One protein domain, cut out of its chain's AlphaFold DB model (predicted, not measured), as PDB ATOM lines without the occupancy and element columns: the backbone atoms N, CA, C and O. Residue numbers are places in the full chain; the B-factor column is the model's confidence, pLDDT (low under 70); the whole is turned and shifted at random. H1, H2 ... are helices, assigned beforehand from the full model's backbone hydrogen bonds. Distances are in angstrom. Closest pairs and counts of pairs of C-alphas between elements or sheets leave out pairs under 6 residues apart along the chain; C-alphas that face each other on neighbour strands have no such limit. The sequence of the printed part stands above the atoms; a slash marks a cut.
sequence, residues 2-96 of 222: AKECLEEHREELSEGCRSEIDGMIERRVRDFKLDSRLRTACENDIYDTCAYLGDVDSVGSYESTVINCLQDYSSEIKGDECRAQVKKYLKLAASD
ATOM      1  N   ALA A   2     132.418 126.786 105.856       68.69
ATOM      2  CA  ALA A   2     133.630 126.397 105.097       68.69
ATOM      3  C   ALA A   2     133.271 125.311 104.074       68.69
ATOM      4  O   ALA A   2     133.437 125.489 102.876       68.69
ATOM      5  N   LYS A   3     132.595 124.265 104.561       72.44
ATOM      6  CA  LYS A   3     131.962 123.203 103.767       72.44
ATOM      7  C   LYS A   3     131.052 123.720 102.639       72.44
ATOM      8  O   LYS A   3     131.097 123.210 101.537       72.44
ATOM      9  N   GLU A   4     130.281 124.771 102.904       71.31
ATOM     10  CA  GLU A   4     129.406 125.410 101.908       71.31
ATOM     11  C   GLU A   4     130.176 126.104 100.777       71.31
ATOM     12  O   GLU A   4     129.803 125.965  99.623       71.31
ATOM     13  N   CYS A   5     131.270 126.795 101.101       79.62
ATOM     14  CA  CYS A   5     132.125 127.422 100.093       79.62
ATOM     15  C   CYS A   5     132.776 126.352  99.202       79.62
ATOM     16  O   CYS A   5     132.814 126.489  97.985       79.62
ATOM     17  N   LEU A   6     133.206 125.239  99.805       84.19
ATOM     18  CA  LEU A   6     133.769 124.105  99.072       84.19
ATOM     19  C   LEU A   6     132.755 123.457  98.115       84.19
ATOM     20  O   LEU A   6     133.112 123.130  96.990       84.19
ATOM     21  N   GLU A   7     131.499 123.293  98.536       84.62
ATOM     22  CA  GLU A   7     130.432 122.765  97.672       84.62
ATOM     23  C   GLU A   7     130.076 123.746  96.536       84.62
ATOM     24  O   GLU A   7     129.849 123.322  95.403       84.62
ATOM     25  N   GLU A   8     130.072 125.057  96.804       82.06
ATOM     26  CA  GLU A   8     129.778 126.099  95.807       82.06
ATOM     27  C   GLU A   8     130.881 126.254  94.752       82.06
ATOM     28  O   GLU A   8     130.576 126.486  93.582       82.06
ATOM     29  N   HIS A   9     132.143 126.057  95.139       85.62
ATOM     30  CA  HIS A   9     133.310 126.154  94.258       85.62
ATOM     31  C   HIS A   9     133.878 124.785  93.858       85.62
ATOM     32  O   HIS A   9     135.045 124.692  93.480       85.62
ATOM     33  N   ARG A  10     133.078 123.705  93.914       88.88
ATOM     34  CA  ARG A  10     133.578 122.325  93.745       88.88
ATOM     35  C   ARG A  10     134.383 122.099  92.462       88.88
ATOM     36  O   ARG A  10     135.311 121.299  92.454       88.88
ATOM     37  N   GLU A  11     134.011 122.782  91.379       84.69
ATOM     38  CA  GLU A  11     134.635 122.617  90.058       84.69
ATOM     39  C   GLU A  11     136.003 123.301  89.947       84.69
ATOM     40  O   GLU A  11     136.772 122.993  89.042       84.69
ATOM     41  N   GLU A  12     136.325 124.203  90.876       87.31
ATOM     42  CA  GLU A  12     137.621 124.887  90.960       87.31
ATOM     43  C   GLU A  12     138.622 124.121  91.846       87.31
ATOM     44  O   GLU A  12     139.795 124.489  91.940       87.31
ATOM     45  N   LEU A  13     138.172 123.054  92.514       89.19
ATOM     46  CA  LEU A  13     138.987 122.267  93.435       89.19
ATOM     47  C   LEU A  13     139.859 121.243  92.702       89.19
ATOM     48  O   LEU A  13     139.579 120.819  91.581       89.19
ATOM     49  N   SER A  14     140.919 120.791  93.380       92.06
ATOM     50  CA  SER A  14     141.723 119.668  92.897       92.06
ATOM     51  C   SER A  14     140.874 118.402  92.777       92.06
ATOM     52  O   SER A  14     139.935 118.199  93.546       92.06
ATOM     53  N   GLU A  15     141.234 117.516  91.848       89.62
ATOM     54  CA  GLU A  15     140.481 116.284  91.576       89.62
ATOM     55  C   GLU A  15     140.214 115.458  92.844       89.62
ATOM     56  O   GLU A  15     139.077 115.062  93.089       89.62
ATOM     57  N   GLY A  16     141.234 115.276  93.690       91.38
ATOM     58  CA  GLY A  16     141.089 114.559  94.958       91.38
ATOM     59  C   GLY A  16     140.113 115.240  95.921       91.38
ATOM     60  O   GLY A  16     139.250 114.580  96.487       91.38
ATOM     61  N   CYS A  17     140.188 116.567  96.069       91.38
ATOM     62  CA  CYS A  17     139.286 117.302  96.959       91.38
ATOM     63  C   CYS A  17     137.840 117.298  96.439       91.38
ATOM     64  O   CYS A  17     136.909 117.067  97.211       91.38
ATOM     65  N   ARG A  18     137.660 117.474  95.125       92.00
ATOM     66  CA  ARG A  18     136.355 117.386  94.464       92.00
ATOM     67  C   ARG A  18     135.735 116.000  94.642       92.00
ATOM     68  O   ARG A  18     134.572 115.919  95.008       92.00
ATOM     69  N   SER A  19     136.512 114.926  94.475       92.19
ATOM     70  CA  SER A  19     136.027 113.551  94.661       92.19
ATOM     71  C   SER A  19     135.504 113.292  96.079       92.19
ATOM     72  O   SER A  19     134.462 112.659  96.243       92.19
ATOM     73  N   GLU A  20     136.189 113.798  97.109       93.06
ATOM     74  CA  GLU A  20     135.737 113.658  98.500       93.06
ATOM     75  C   GLU A  20     134.435 114.425  98.760       93.06
ATOM     76  O   GLU A  20     133.509 113.906  99.392       93.06
ATOM     77  N   ILE A  21     134.333 115.652  98.241       93.00
ATOM     78  CA  ILE A  21     133.125 116.475  98.373       93.00
ATOM     79  C   ILE A  21     131.958 115.836  97.624       93.00
ATOM     80  O   ILE A  21     130.883 115.690  98.204       93.00
ATOM     81  N   ASP A  22     132.176 115.381  96.392       94.31
ATOM     82  CA  ASP A  22     131.171 114.676  95.601       94.31
ATOM     83  C   ASP A  22     130.681 113.424  96.340       94.31
ATOM     84  O   ASP A  22     129.477 113.223  96.475       94.31
ATOM     85  N   GLY A  23     131.588 112.627  96.919       94.56
ATOM     86  CA  GLY A  23     131.218 111.457  97.722       94.56
ATOM     87  C   GLY A  23     130.468 111.811  99.014       94.56
ATOM     88  O   GLY A  23     129.670 111.021  99.526       94.56
ATOM     89  N   MET A  24     130.694 112.998  99.581       93.00
ATOM     90  CA  MET A  24     129.897 113.510 100.701       93.00
ATOM     91  C   MET A  24     128.510 114.006 100.276       93.00
ATOM     92  O   MET A  24     127.587 113.927 101.091       93.00
ATOM     93  N   ILE A  25     128.370 114.562  99.070       93.81
ATOM     94  CA  ILE A  25     127.079 114.986  98.508       93.81
ATOM     95  C   ILE A  25     126.265 113.749  98.125       93.81
ATOM     96  O   ILE A  25     125.116 113.651  98.537       93.81
ATOM     97  N   GLU A  26     126.869 112.774  97.438       94.19
ATOM     98  CA  GLU A  26     126.218 111.524  97.018       94.19
ATOM     99  C   GLU A  26     125.590 110.778  98.206       94.19
ATOM    100  O   GLU A  26     124.437 110.355  98.153       94.19
ATOM    101  N   ARG A  27     126.309 110.691  99.332       92.62
ATOM    102  CA  ARG A  27     125.760 110.114 100.569       92.62
ATOM    103  C   ARG A  27     124.572 110.906 101.116       92.62
ATOM    104  O   ARG A  27     123.622 110.297 101.585       92.62
ATOM    105  N   ARG A  28     124.608 112.240 101.049       91.88
ATOM    106  CA  ARG A  28     123.536 113.107 101.567       91.88
ATOM    107  C   ARG A  28     122.286 113.121 100.698       91.88
ATOM    108  O   ARG A  28     121.194 113.197 101.243       91.88
ATOM    109  N   VAL A  29     122.424 113.034  99.375       92.25
ATOM    110  CA  VAL A  29     121.255 112.936  98.483       92.25
ATOM    111  C   VAL A  29     120.562 111.578  98.596       92.25
ATOM    112  O   VAL A  29     119.358 111.489  98.378       92.25
ATOM    113  N   ARG A  30     121.314 110.526  98.952       90.62
ATOM    114  CA  ARG A  30     120.780 109.179  99.189       90.62
ATOM    115  C   ARG A  30     120.230 108.990 100.593       90.62
ATOM    116  O   ARG A  30     119.295 108.221 100.733       90.62
ATOM    117  N   ASP A  31     120.802 109.665 101.585       88.81
ATOM    118  CA  ASP A  31     120.308 109.700 102.958       88.81
ATOM    119  C   ASP A  31     120.312 111.138 103.487       88.81
ATOM    120  O   ASP A  31     121.320 111.664 103.977       88.81
ATOM    121  N   PHE A  32     119.140 111.773 103.415       85.94
ATOM    122  CA  PHE A  32     118.954 113.141 103.894       85.94
ATOM    123  C   PHE A  32     119.210 113.271 105.407       85.94
ATOM    124  O   PHE A  32     119.482 114.376 105.887       85.94
ATOM    125  N   LYS A  33     119.183 112.166 106.180       86.69
ATOM    126  CA  LYS A  33     119.471 112.190 107.622       86.69
ATOM    127  C   LYS A  33     120.909 112.618 107.900       86.69
ATOM    128  O   LYS A  33     121.161 113.201 108.960       86.69
ATOM    129  N   LEU A  34     121.817 112.364 106.952       89.69
ATOM    130  CA  LEU A  34     123.217 112.794 106.983       89.69
ATOM    131  C   LEU A  34     123.390 114.288 106.694       89.69
ATOM    132  O   LEU A  34     124.472 114.840 106.926       89.69
ATOM    133  N   ASP A  35     122.356 114.960 106.187       90.12
ATOM    134  CA  ASP A  35     122.365 116.401 105.990       90.12
ATOM    135  C   ASP A  35     121.661 117.132 107.134       90.12
ATOM    136  O   ASP A  35     120.495 117.523 107.053       90.12
ATOM    137  N   SER A  36     122.419 117.397 108.199       90.38
ATOM    138  CA  SER A  36     121.945 118.205 109.325       90.38
ATOM    139  C   SER A  36     121.404 119.570 108.896       90.38
ATOM    140  O   SER A  36     120.501 120.094 109.536       90.38
ATOM    141  N   ARG A  37     121.945 120.166 107.827       89.00
ATOM    142  CA  ARG A  37     121.545 121.502 107.390       89.00
ATOM    143  C   ARG A  37     120.193 121.467 106.700       89.00
ATOM    144  O   ARG A  37     119.345 122.288 107.032       89.00
ATOM    145  N   LEU A  38     120.004 120.541 105.761       91.12
ATOM    146  CA  LEU A  38     118.707 120.357 105.116       91.12
ATOM    147  C   LEU A  38     117.643 120.023 106.162       91.12
ATOM    148  O   LEU A  38     116.597 120.658 106.171       91.12
ATOM    149  N   ARG A  39     117.941 119.106 107.092       90.50
ATOM    150  CA  ARG A  39     117.020 118.737 108.176       90.50
ATOM    151  C   ARG A  39     116.577 119.931 109.009       90.50
ATOM    152  O   ARG A  39     115.388 120.088 109.229       90.50
ATOM    153  N   THR A  40     117.513 120.763 109.464       91.69
ATOM    154  CA  THR A  40     117.176 121.935 110.282       91.69
ATOM    155  C   THR A  40     116.445 123.000 109.468       91.69
ATOM    156  O   THR A  40     115.462 123.556 109.941       91.69
ATOM    157  N   ALA A  41     116.888 123.275 108.238       94.38
ATOM    158  CA  ALA A  41     116.278 124.310 107.403       94.38
ATOM    159  C   ALA A  41     114.863 123.937 106.933       94.38
ATOM    160  O   ALA A  41     114.029 124.822 106.770       94.38
ATOM    161  N   CYS A  42     114.612 122.646 106.702       92.50
ATOM    162  CA  CYS A  42     113.365 122.119 106.151       92.50
ATOM    163  C   CYS A  42     112.496 121.387 107.176       92.50
ATOM    164  O   CYS A  42     111.547 120.736 106.763       92.50
ATOM    165  N   GLU A  43     112.785 121.462 108.479       89.62
ATOM    166  CA  GLU A  43     112.088 120.671 109.508       89.62
ATOM    167  C   GLU A  43     110.562 120.777 109.373       89.62
ATOM    168  O   GLU A  43     109.888 119.771 109.170       89.62
ATOM    169  N   ASN A  44     110.028 122.001 109.365       89.31
ATOM    170  CA  ASN A  44     108.590 122.235 109.222       89.31
ATOM    171  C   ASN A  44     108.071 121.900 107.816       89.31
ATOM    172  O   ASN A  44     107.003 121.314 107.683       89.31
ATOM    173  N   ASP A  45     108.818 122.253 106.767       90.31
ATOM    174  CA  ASP A  45     108.393 122.028 105.380       90.31
ATOM    175  C   ASP A  45     108.346 120.527 105.029       90.31
ATOM    176  O   ASP A  45     107.490 120.102 104.260       90.31
ATOM    177  N   ILE A  46     109.197 119.691 105.634       87.38
ATOM    178  CA  ILE A  46     109.131 118.230 105.483       87.38
ATOM    179  C   ILE A  46     107.804 117.704 106.042       87.38
ATOM    180  O   ILE A  46     107.134 116.915 105.376       87.38
ATOM    181  N   TYR A  47     107.394 118.158 107.229       82.81
ATOM    182  CA  TYR A  47     106.121 117.740 107.820       82.81
ATOM    183  C   TYR A  47     104.906 118.311 107.086       82.81
ATOM    184  O   TYR A  47     103.912 117.608 106.962       82.81
ATOM    185  N   ASP A  48     104.971 119.549 106.597       85.25
ATOM    186  CA  ASP A  48     103.844 120.216 105.935       85.25
ATOM    187  C   ASP A  48     103.652 119.746 104.483       85.25
ATOM    188  O   ASP A  48     102.527 119.495 104.052       85.25
ATOM    189  N   THR A  49     104.744 119.651 103.722       83.88
ATOM    190  CA  THR A  49     104.726 119.400 102.273       83.88
ATOM    191  C   THR A  49     104.873 117.913 101.952       83.88
ATOM    192  O   THR A  49     104.245 117.409 101.026       83.88
ATOM    193  N   CYS A  50     105.654 117.180 102.749       83.88
ATOM    194  CA  CYS A  50     105.946 115.762 102.521       83.88
ATOM    195  C   CYS A  50     105.231 114.825 103.512       83.88
ATOM    196  O   CYS A  50     105.566 113.643 103.597       83.88
ATOM    197  N   ALA A  51     104.206 115.322 104.219       69.69
ATOM    198  CA  ALA A  51     103.451 114.616 105.264       69.69
ATOM    199  C   ALA A  51     102.909 113.237 104.846       69.69
ATOM    200  O   ALA A  51     102.768 112.330 105.667       69.69
ATOM    201  N   TYR A  52     102.581 113.073 103.559       69.50
ATOM    202  CA  TYR A  52     102.016 111.833 103.021       69.50
ATOM    203  C   TYR A  52     102.998 110.651 103.069       69.50
ATOM    204  O   TYR A  52     102.572 109.503 102.940       69.50
ATOM    205  N   LEU A  53     104.292 110.916 103.280       64.69
ATOM    206  CA  LEU A  53     105.322 109.891 103.445       64.69
ATOM    207  C   LEU A  53     105.228 109.147 104.791       64.69
ATOM    208  O   LEU A  53     105.915 108.144 104.975       64.69
ATOM    209  N   GLY A  54     104.349 109.578 105.704       64.62
ATOM    210  CA  GLY A  54     104.170 108.965 107.020       64.62
ATOM    211  C   GLY A  54     105.220 109.431 108.029       64.62
ATOM    212  O   GLY A  54     105.781 110.517 107.899       64.62
ATOM    213  N   ASP A  55     105.466 108.626 109.064       61.97
ATOM    214  CA  ASP A  55     106.493 108.946 110.056       61.97
ATOM    215  C   ASP A  55     107.889 108.789 109.439       61.97
ATOM    216  O   ASP A  55     108.391 107.679 109.256       61.97
ATOM    217  N   VAL A  56     108.497 109.928 109.112       56.38
ATOM    218  CA  VAL A  56     109.816 110.058 108.481       56.38
ATOM    219  C   VAL A  56     110.914 109.339 109.288       56.38
ATOM    220  O   VAL A  56     111.906 108.888 108.708       56.38
ATOM    221  N   ASP A  57     110.714 109.156 110.600       55.25
ATOM    222  CA  ASP A  57     111.630 108.423 111.481       55.25
ATOM    223  C   ASP A  57     111.410 106.894 111.465       55.25
ATOM    224  O   ASP A  57     112.319 106.133 111.806       55.25
ATOM    225  N   SER A  58     110.240 106.427 111.013       54.75
ATOM    226  CA  SER A  58     109.827 105.010 111.001       54.75
ATOM    227  C   SER A  58     109.962 104.312 109.641       54.75
ATOM    228  O   SER A  58     109.875 103.082 109.569       54.75
ATOM    229  N   VAL A  59     110.145 105.057 108.546       51.47
ATOM    230  CA  VAL A  59     110.230 104.477 107.197       51.47
ATOM    231  C   VAL A  59     111.627 103.901 106.956       51.47
ATOM    232  O   VAL A  59     112.617 104.611 106.775       51.47
ATOM    233  N   GLY A  60     111.708 102.572 106.956       47.09
ATOM    234  CA  GLY A  60     112.929 101.833 106.667       47.09
ATOM    235  C   GLY A  60     113.380 101.943 105.203       47.09
ATOM    236  O   GLY A  60     112.661 101.559 104.288       47.09
ATOM    237  N   SER A  61     114.639 102.350 105.020       44.78
ATOM    238  CA  SER A  61     115.575 101.839 104.001       44.78
ATOM    239  C   SER A  61     115.375 102.167 102.505       44.78
ATOM    240  O   SER A  61     116.007 101.502 101.684       44.78
ATOM    241  N   TYR A  62     114.631 103.206 102.115       46.59
ATOM    242  CA  TYR A  62     114.779 103.803 100.771       46.59
ATOM    243  C   TYR A  62     114.772 105.337 100.879       46.59
ATOM    244  O   TYR A  62     113.733 105.991 100.845       46.59
ATOM    245  N   GLU A  63     115.965 105.887 101.125       59.12
ATOM    246  CA  GLU A  63     116.217 107.185 101.777       59.12
ATOM    247  C   GLU A  63     116.359 108.414 100.845       59.12
ATOM    248  O   GLU A  63     116.676 109.506 101.315       59.12
ATOM    249  N   SER A  64     116.021 108.326  99.554       59.41
ATOM    250  CA  SER A  64     115.994 109.498  98.650       59.41
ATOM    251  C   SER A  64     114.652 110.246  98.608       59.41
ATOM    252  O   SER A  64     114.539 111.300  97.986       59.41
ATOM    253  N   THR A  65     113.616 109.733  99.274       73.31
ATOM    254  CA  THR A  65     112.228 110.189  99.082       73.31
ATOM    255  C   THR A  65     111.966 111.609  99.585       73.31
ATOM    256  O   THR A  65     111.185 112.332  98.977       73.31
ATOM    257  N   VAL A  66     112.634 112.047 100.658       85.88
ATOM    258  CA  VAL A  66     112.399 113.387 101.228       85.88
ATOM    259  C   VAL A  66     113.003 114.482 100.355       85.88
ATOM    260  O   VAL A  66     112.320 115.457 100.063       85.88
ATOM    261  N   ILE A  67     114.254 114.326  99.903       89.19
ATOM    262  CA  ILE A  67     114.878 115.311  99.004       89.19
ATOM    263  C   ILE A  67     114.088 115.399  97.701       89.19
ATOM    264  O   ILE A  67     113.774 116.507  97.278       89.19
ATOM    265  N   ASN A  68     113.701 114.259  97.122       87.56
ATOM    266  CA  ASN A  68     112.894 114.239  95.903       87.56
ATOM    267  C   ASN A  68     111.532 114.912  96.118       87.56
ATOM    268  O   ASN A  68     111.171 115.794  95.353       87.56
ATOM    269  N   CYS A  69     110.825 114.594  97.209       89.69
ATOM    270  CA  CYS A  69     109.565 115.256  97.544       89.69
ATOM    271  C   CYS A  69     109.737 116.778  97.673       89.69
ATOM    272  O   CYS A  69     109.005 117.546  97.054       89.69
ATOM    273  N   LEU A  70     110.741 117.234  98.424       91.88
ATOM    274  CA  LEU A  70     111.020 118.661  98.562       91.88
ATOM    275  C   LEU A  70     111.343 119.319  97.208       91.88
ATOM    276  O   LEU A  70     110.961 120.464  96.978       91.88
ATOM    277  N   GLN A  71     112.039 118.621  96.310       91.69
ATOM    278  CA  GLN A  71     112.327 119.099  94.957       91.69
ATOM    279  C   GLN A  71     111.058 119.211  94.102       91.69
ATOM    280  O   GLN A  71     110.844 120.258  93.481       91.69
ATOM    281  N   ASP A  72     110.211 118.183  94.113       88.81
ATOM    282  CA  ASP A  72     108.976 118.110  93.326       88.81
ATOM    283  C   ASP A  72     107.965 119.178  93.762       88.81
ATOM    284  O   ASP A  72     107.329 119.821  92.928       88.81
ATOM    285  N   TYR A  73     107.891 119.446  95.067       89.44
ATOM    286  CA  TYR A  73     107.006 120.451  95.661       89.44
ATOM    287  C   TYR A  73     107.738 121.748  96.034       89.44
ATOM    288  O   TYR A  73     107.304 122.496  96.911       89.44
ATOM    289  N   SER A  74     108.858 122.055  95.369       90.88
ATOM    290  CA  SER A  74     109.722 123.190  95.736       90.88
ATOM    291  C   SER A  74     109.036 124.563  95.695       90.88
ATOM    292  O   SER A  74     109.467 125.490  96.388       90.88
ATOM    293  N   SER A  75     107.955 124.699  94.922       87.75
ATOM    294  CA  SER A  75     107.110 125.897  94.850       87.75
ATOM    295  C   SER A  75     106.130 126.034  96.025       87.75
ATOM    296  O   SER A  75     105.683 127.146  96.311       87.75
ATOM    297  N   GLU A  76     105.824 124.936  96.723       90.56
ATOM    298  CA  GLU A  76     104.899 124.879  97.864       90.56
ATOM    299  C   GLU A  76     105.607 125.050  99.217       90.56
ATOM    300  O   GLU A  76     104.964 125.374 100.218       90.56
ATOM    301  N   ILE A  77     106.933 124.882  99.249       93.69
ATOM    302  CA  ILE A  77     107.769 125.104 100.435       93.69
ATOM    303  C   ILE A  77     107.592 126.543 100.917       93.69
ATOM    304  O   ILE A  77     107.762 127.488 100.141       93.69
ATOM    305  N   LYS A  78     107.313 126.727 102.210       92.50
ATOM    306  CA  LYS A  78     107.050 128.036 102.831       92.50
ATOM    307  C   LYS A  78     108.321 128.673 103.388       92.50
ATOM    308  O   LYS A  78     108.452 129.898 103.297       92.50
ATOM    309  N   GLY A  79     109.248 127.874 103.918       94.50
ATOM    310  CA  GLY A  79     110.506 128.350 104.493       94.50
ATOM    311  C   GLY A  79     111.505 128.848 103.444       94.50
ATOM    312  O   GLY A  79     111.899 128.109 102.544       94.50
ATOM    313  N   ASP A  80     111.974 130.093 103.576       94.94
ATOM    314  CA  ASP A  80     113.012 130.659 102.694       94.94
ATOM    315  C   ASP A  80     114.325 129.867 102.750       94.94
ATOM    316  O   ASP A  80     114.949 129.610 101.718       94.94
ATOM    317  N   GLU A  81     114.734 129.453 103.951       94.88
ATOM    318  CA  GLU A  81     115.956 128.670 104.141       94.88
ATOM    319  C   GLU A  81     115.836 127.280 103.514       94.88
ATOM    320  O   GLU A  81     116.768 126.842 102.829       94.88
ATOM    321  N   CYS A  82     114.680 126.625 103.668       95.56
ATOM    322  CA  CYS A  82     114.412 125.346 103.022       95.56
ATOM    323  C   CYS A  82     114.406 125.479 101.497       95.56
ATOM    324  O   CYS A  82     115.153 124.769 100.819       95.56
ATOM    325  N   ARG A  83     113.669 126.458 100.942       94.94
ATOM    326  CA  ARG A  83     113.670 126.747  99.495       94.94
ATOM    327  C   ARG A  83     115.084 126.954  98.963       94.94
ATOM    328  O   ARG A  83     115.426 126.451  97.893       94.94
ATOM    329  N   ALA A  84     115.926 127.671  99.707       93.88
ATOM    330  CA  ALA A  84     117.317 127.882  99.328       93.88
ATOM    331  C   ALA A  84     118.130 126.576  99.321       93.88
ATOM    332  O   ALA A  84     118.904 126.370  98.384       93.88
ATOM    333  N   GLN A  85     117.957 125.685 100.309       93.81
ATOM    334  CA  GLN A  85     118.630 124.377 100.323       93.81
ATOM    335  C   GLN A  85     118.150 123.471  99.188       93.81
ATOM    336  O   GLN A  85     118.968 122.916  98.455       93.81
ATOM    337  N   VAL A  86     116.842 123.374  98.976       94.75
ATOM    338  CA  VAL A  86     116.257 122.563  97.899       94.75
ATOM    339  C   VAL A  86     116.727 123.058  96.535       94.75
ATOM    340  O   VAL A  86     117.155 122.265  95.697       94.75
ATOM    341  N   LYS A  87     116.787 124.380  96.336       94.56
ATOM    342  CA  LYS A  87     117.358 124.970  95.121       94.56
ATOM    343  C   LYS A  87     118.835 124.607  94.926       94.56
ATOM    344  O   LYS A  87     119.262 124.449  93.782       94.56
ATOM    345  N   LYS A  88     119.631 124.483  95.998       93.25
ATOM    346  CA  LYS A  88     121.022 123.999  95.902       93.25
ATOM    347  C   LYS A  88     121.061 122.545  95.430       93.25
ATOM    348  O   LYS A  88     121.813 122.246  94.507       93.25
ATOM    349  N   TYR A  89     120.206 121.684  95.975       94.19
ATOM    350  CA  TYR A  89     120.108 120.286  95.549       94.19
ATOM    351  C   TYR A  89     119.630 120.124  94.103       94.19
ATOM    352  O   TYR A  89     120.227 119.347  93.367       94.19
ATOM    353  N   LEU A  90     118.647 120.911  93.652       95.19
ATOM    354  CA  LEU A  90     118.227 120.934  92.241       95.19
ATOM    355  C   LEU A  90     119.382 121.310  91.301       95.19
ATOM    356  O   LEU A  90     119.576 120.683  90.265       95.19
ATOM    357  N   LYS A  91     120.197 122.307  91.672       95.06
ATOM    358  CA  LYS A  91     121.388 122.682  90.891       95.06
ATOM    359  C   LYS A  91     122.439 121.573  90.854       95.06
ATOM    360  O   LYS A  91     123.095 121.400  89.830       95.06
ATOM    361  N   LEU A  92     122.626 120.860  91.966       94.94
ATOM    362  CA  LEU A  92     123.547 119.728  92.039       94.94
ATOM    363  C   LEU A  92     123.068 118.591  91.130       94.94
ATOM    364  O   LEU A  92     123.841 118.194  90.257       94.94
ATOM    365  N   ALA A  93     121.806 118.172  91.260       96.19
ATOM    366  CA  ALA A  93     121.163 117.155  90.420       96.19
ATOM    367  C   ALA A  93     121.275 117.489  88.921       96.19
ATOM    368  O   ALA A  93     121.776 116.690  88.133       96.19
ATOM    369  N   ALA A  94     120.966 118.733  88.541       96.25
ATOM    370  CA  ALA A  94     121.120 119.220  87.170       96.25
ATOM    371  C   ALA A  94     122.569 119.192  86.640       96.25
ATOM    372  O   ALA A  94     122.796 119.195  85.430       96.25
ATOM    373  N   SER A  95     123.565 119.227  87.530       95.75
ATOM    374  CA  SER A  95     124.986 119.277  87.166       95.75
ATOM    375  C   SER A  95     125.674 117.915  87.154       95.75
ATOM    376  O   SER A  95     126.741 117.781  86.558       95.75
ATOM    377  N   ASP A  96     125.126 116.916  87.834       96.88
ATOM    378  CA  ASP A  96     125.713 115.584  87.910       96.88
ATOM    379  C   ASP A  96     124.636 114.571  88.277       96.88
ATOM    380  O   ASP A  96     124.017 114.666  89.335       96.88
TER     381      ASP A  96
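AT A GLANCE: This is residues 2 to 96 of the 222 residues of the protein "Golgi apparatus protein 1" of Monoraphidium neglectum (UniProt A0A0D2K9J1). Three short helices, H3, H4 and H5, cluster with the long helix H6, where H3 and H5 pack on H6 and H4 packs on H5. A second long helix, H2, reaches away from this cluster with its last turn near H5 and H6, and the short H1 lies crosswise near it, while a long loop of residues 50 to 64 joins H4 to H5 at the other end of the domain. The printed part has 95 residues with six named helices, H1 to H6 in order along the chain, and no named strand; the class is all helix, with 59 residues in the helices. It is compact, with a radius of gyration of the C-alphas of 13.7 A, and spans 42 by 28 by 22 A.

IN THESE COORDINATES: H1 is residues 3 to 8, 8.7 A from first to last C-alpha, and begins with C-alpha 3 at (131.962, 123.203, 103.767). H2, residues 15 to 30, is 22.3 A long and ends with C-alpha 30 at (120.780, 109.179, 99.189). H3, residues 36 to 41, is 8.5 A long, and H4, residues 43 to 49, 10.4 A. H5 is residues 65 to 72, 10.3 A. H6, residues 80 to 95, is 22.7 A long and ends with C-alpha 95 at (124.986, 119.277, 87.166).

HOW THE PARTS SIT: H1 and H2 are close but not clearly touching, with the C-alphas of Glu 7 and Ile 21 closest at 6.9 A, and stand about perpendicular at 81 degrees. H2 is also close to H5 but not clearly touching it, the closest C-alphas being those of Val 29 and Ile 67, 6.8 A apart. H3 touches residues 81 to 86 of H6 at a steep tilt of 53 degrees, opposite ways; the C-alphas of Ala 41 and Cys 82 are closest, at 4.9 A. H4 touches H5 at a steep tilt of 65 degrees, the same way, closest at the C-alphas of Ile 46 and Leu 70, 7.2 A. H5 touches residues 86 to 90 of H6, about perpendicular at 87 degrees, closest at the C-alphas of Gln 71 and Val 86, 6.0 A. The packing of these three touching pairs is mostly crossed, with no pair at a shallow tilt. H3 and H4 meet only through their link, and H1 and H6 are apart. In H1, H2, H3, H5 and H6 every O i to N i+4 pair is within hydrogen-bond range; in H4 2 of 3 are.

THE WHOLE: The two C-alphas farthest apart are those of Ser 14 and Tyr 52, at 41.7 A. The printed part, residues 2 to 96, has no cut. The link from H4 to H5, 15 residues, is long. Mean pLDDT of the printed part is 85.1; residue 2 and residues 51 to 64 are under 70.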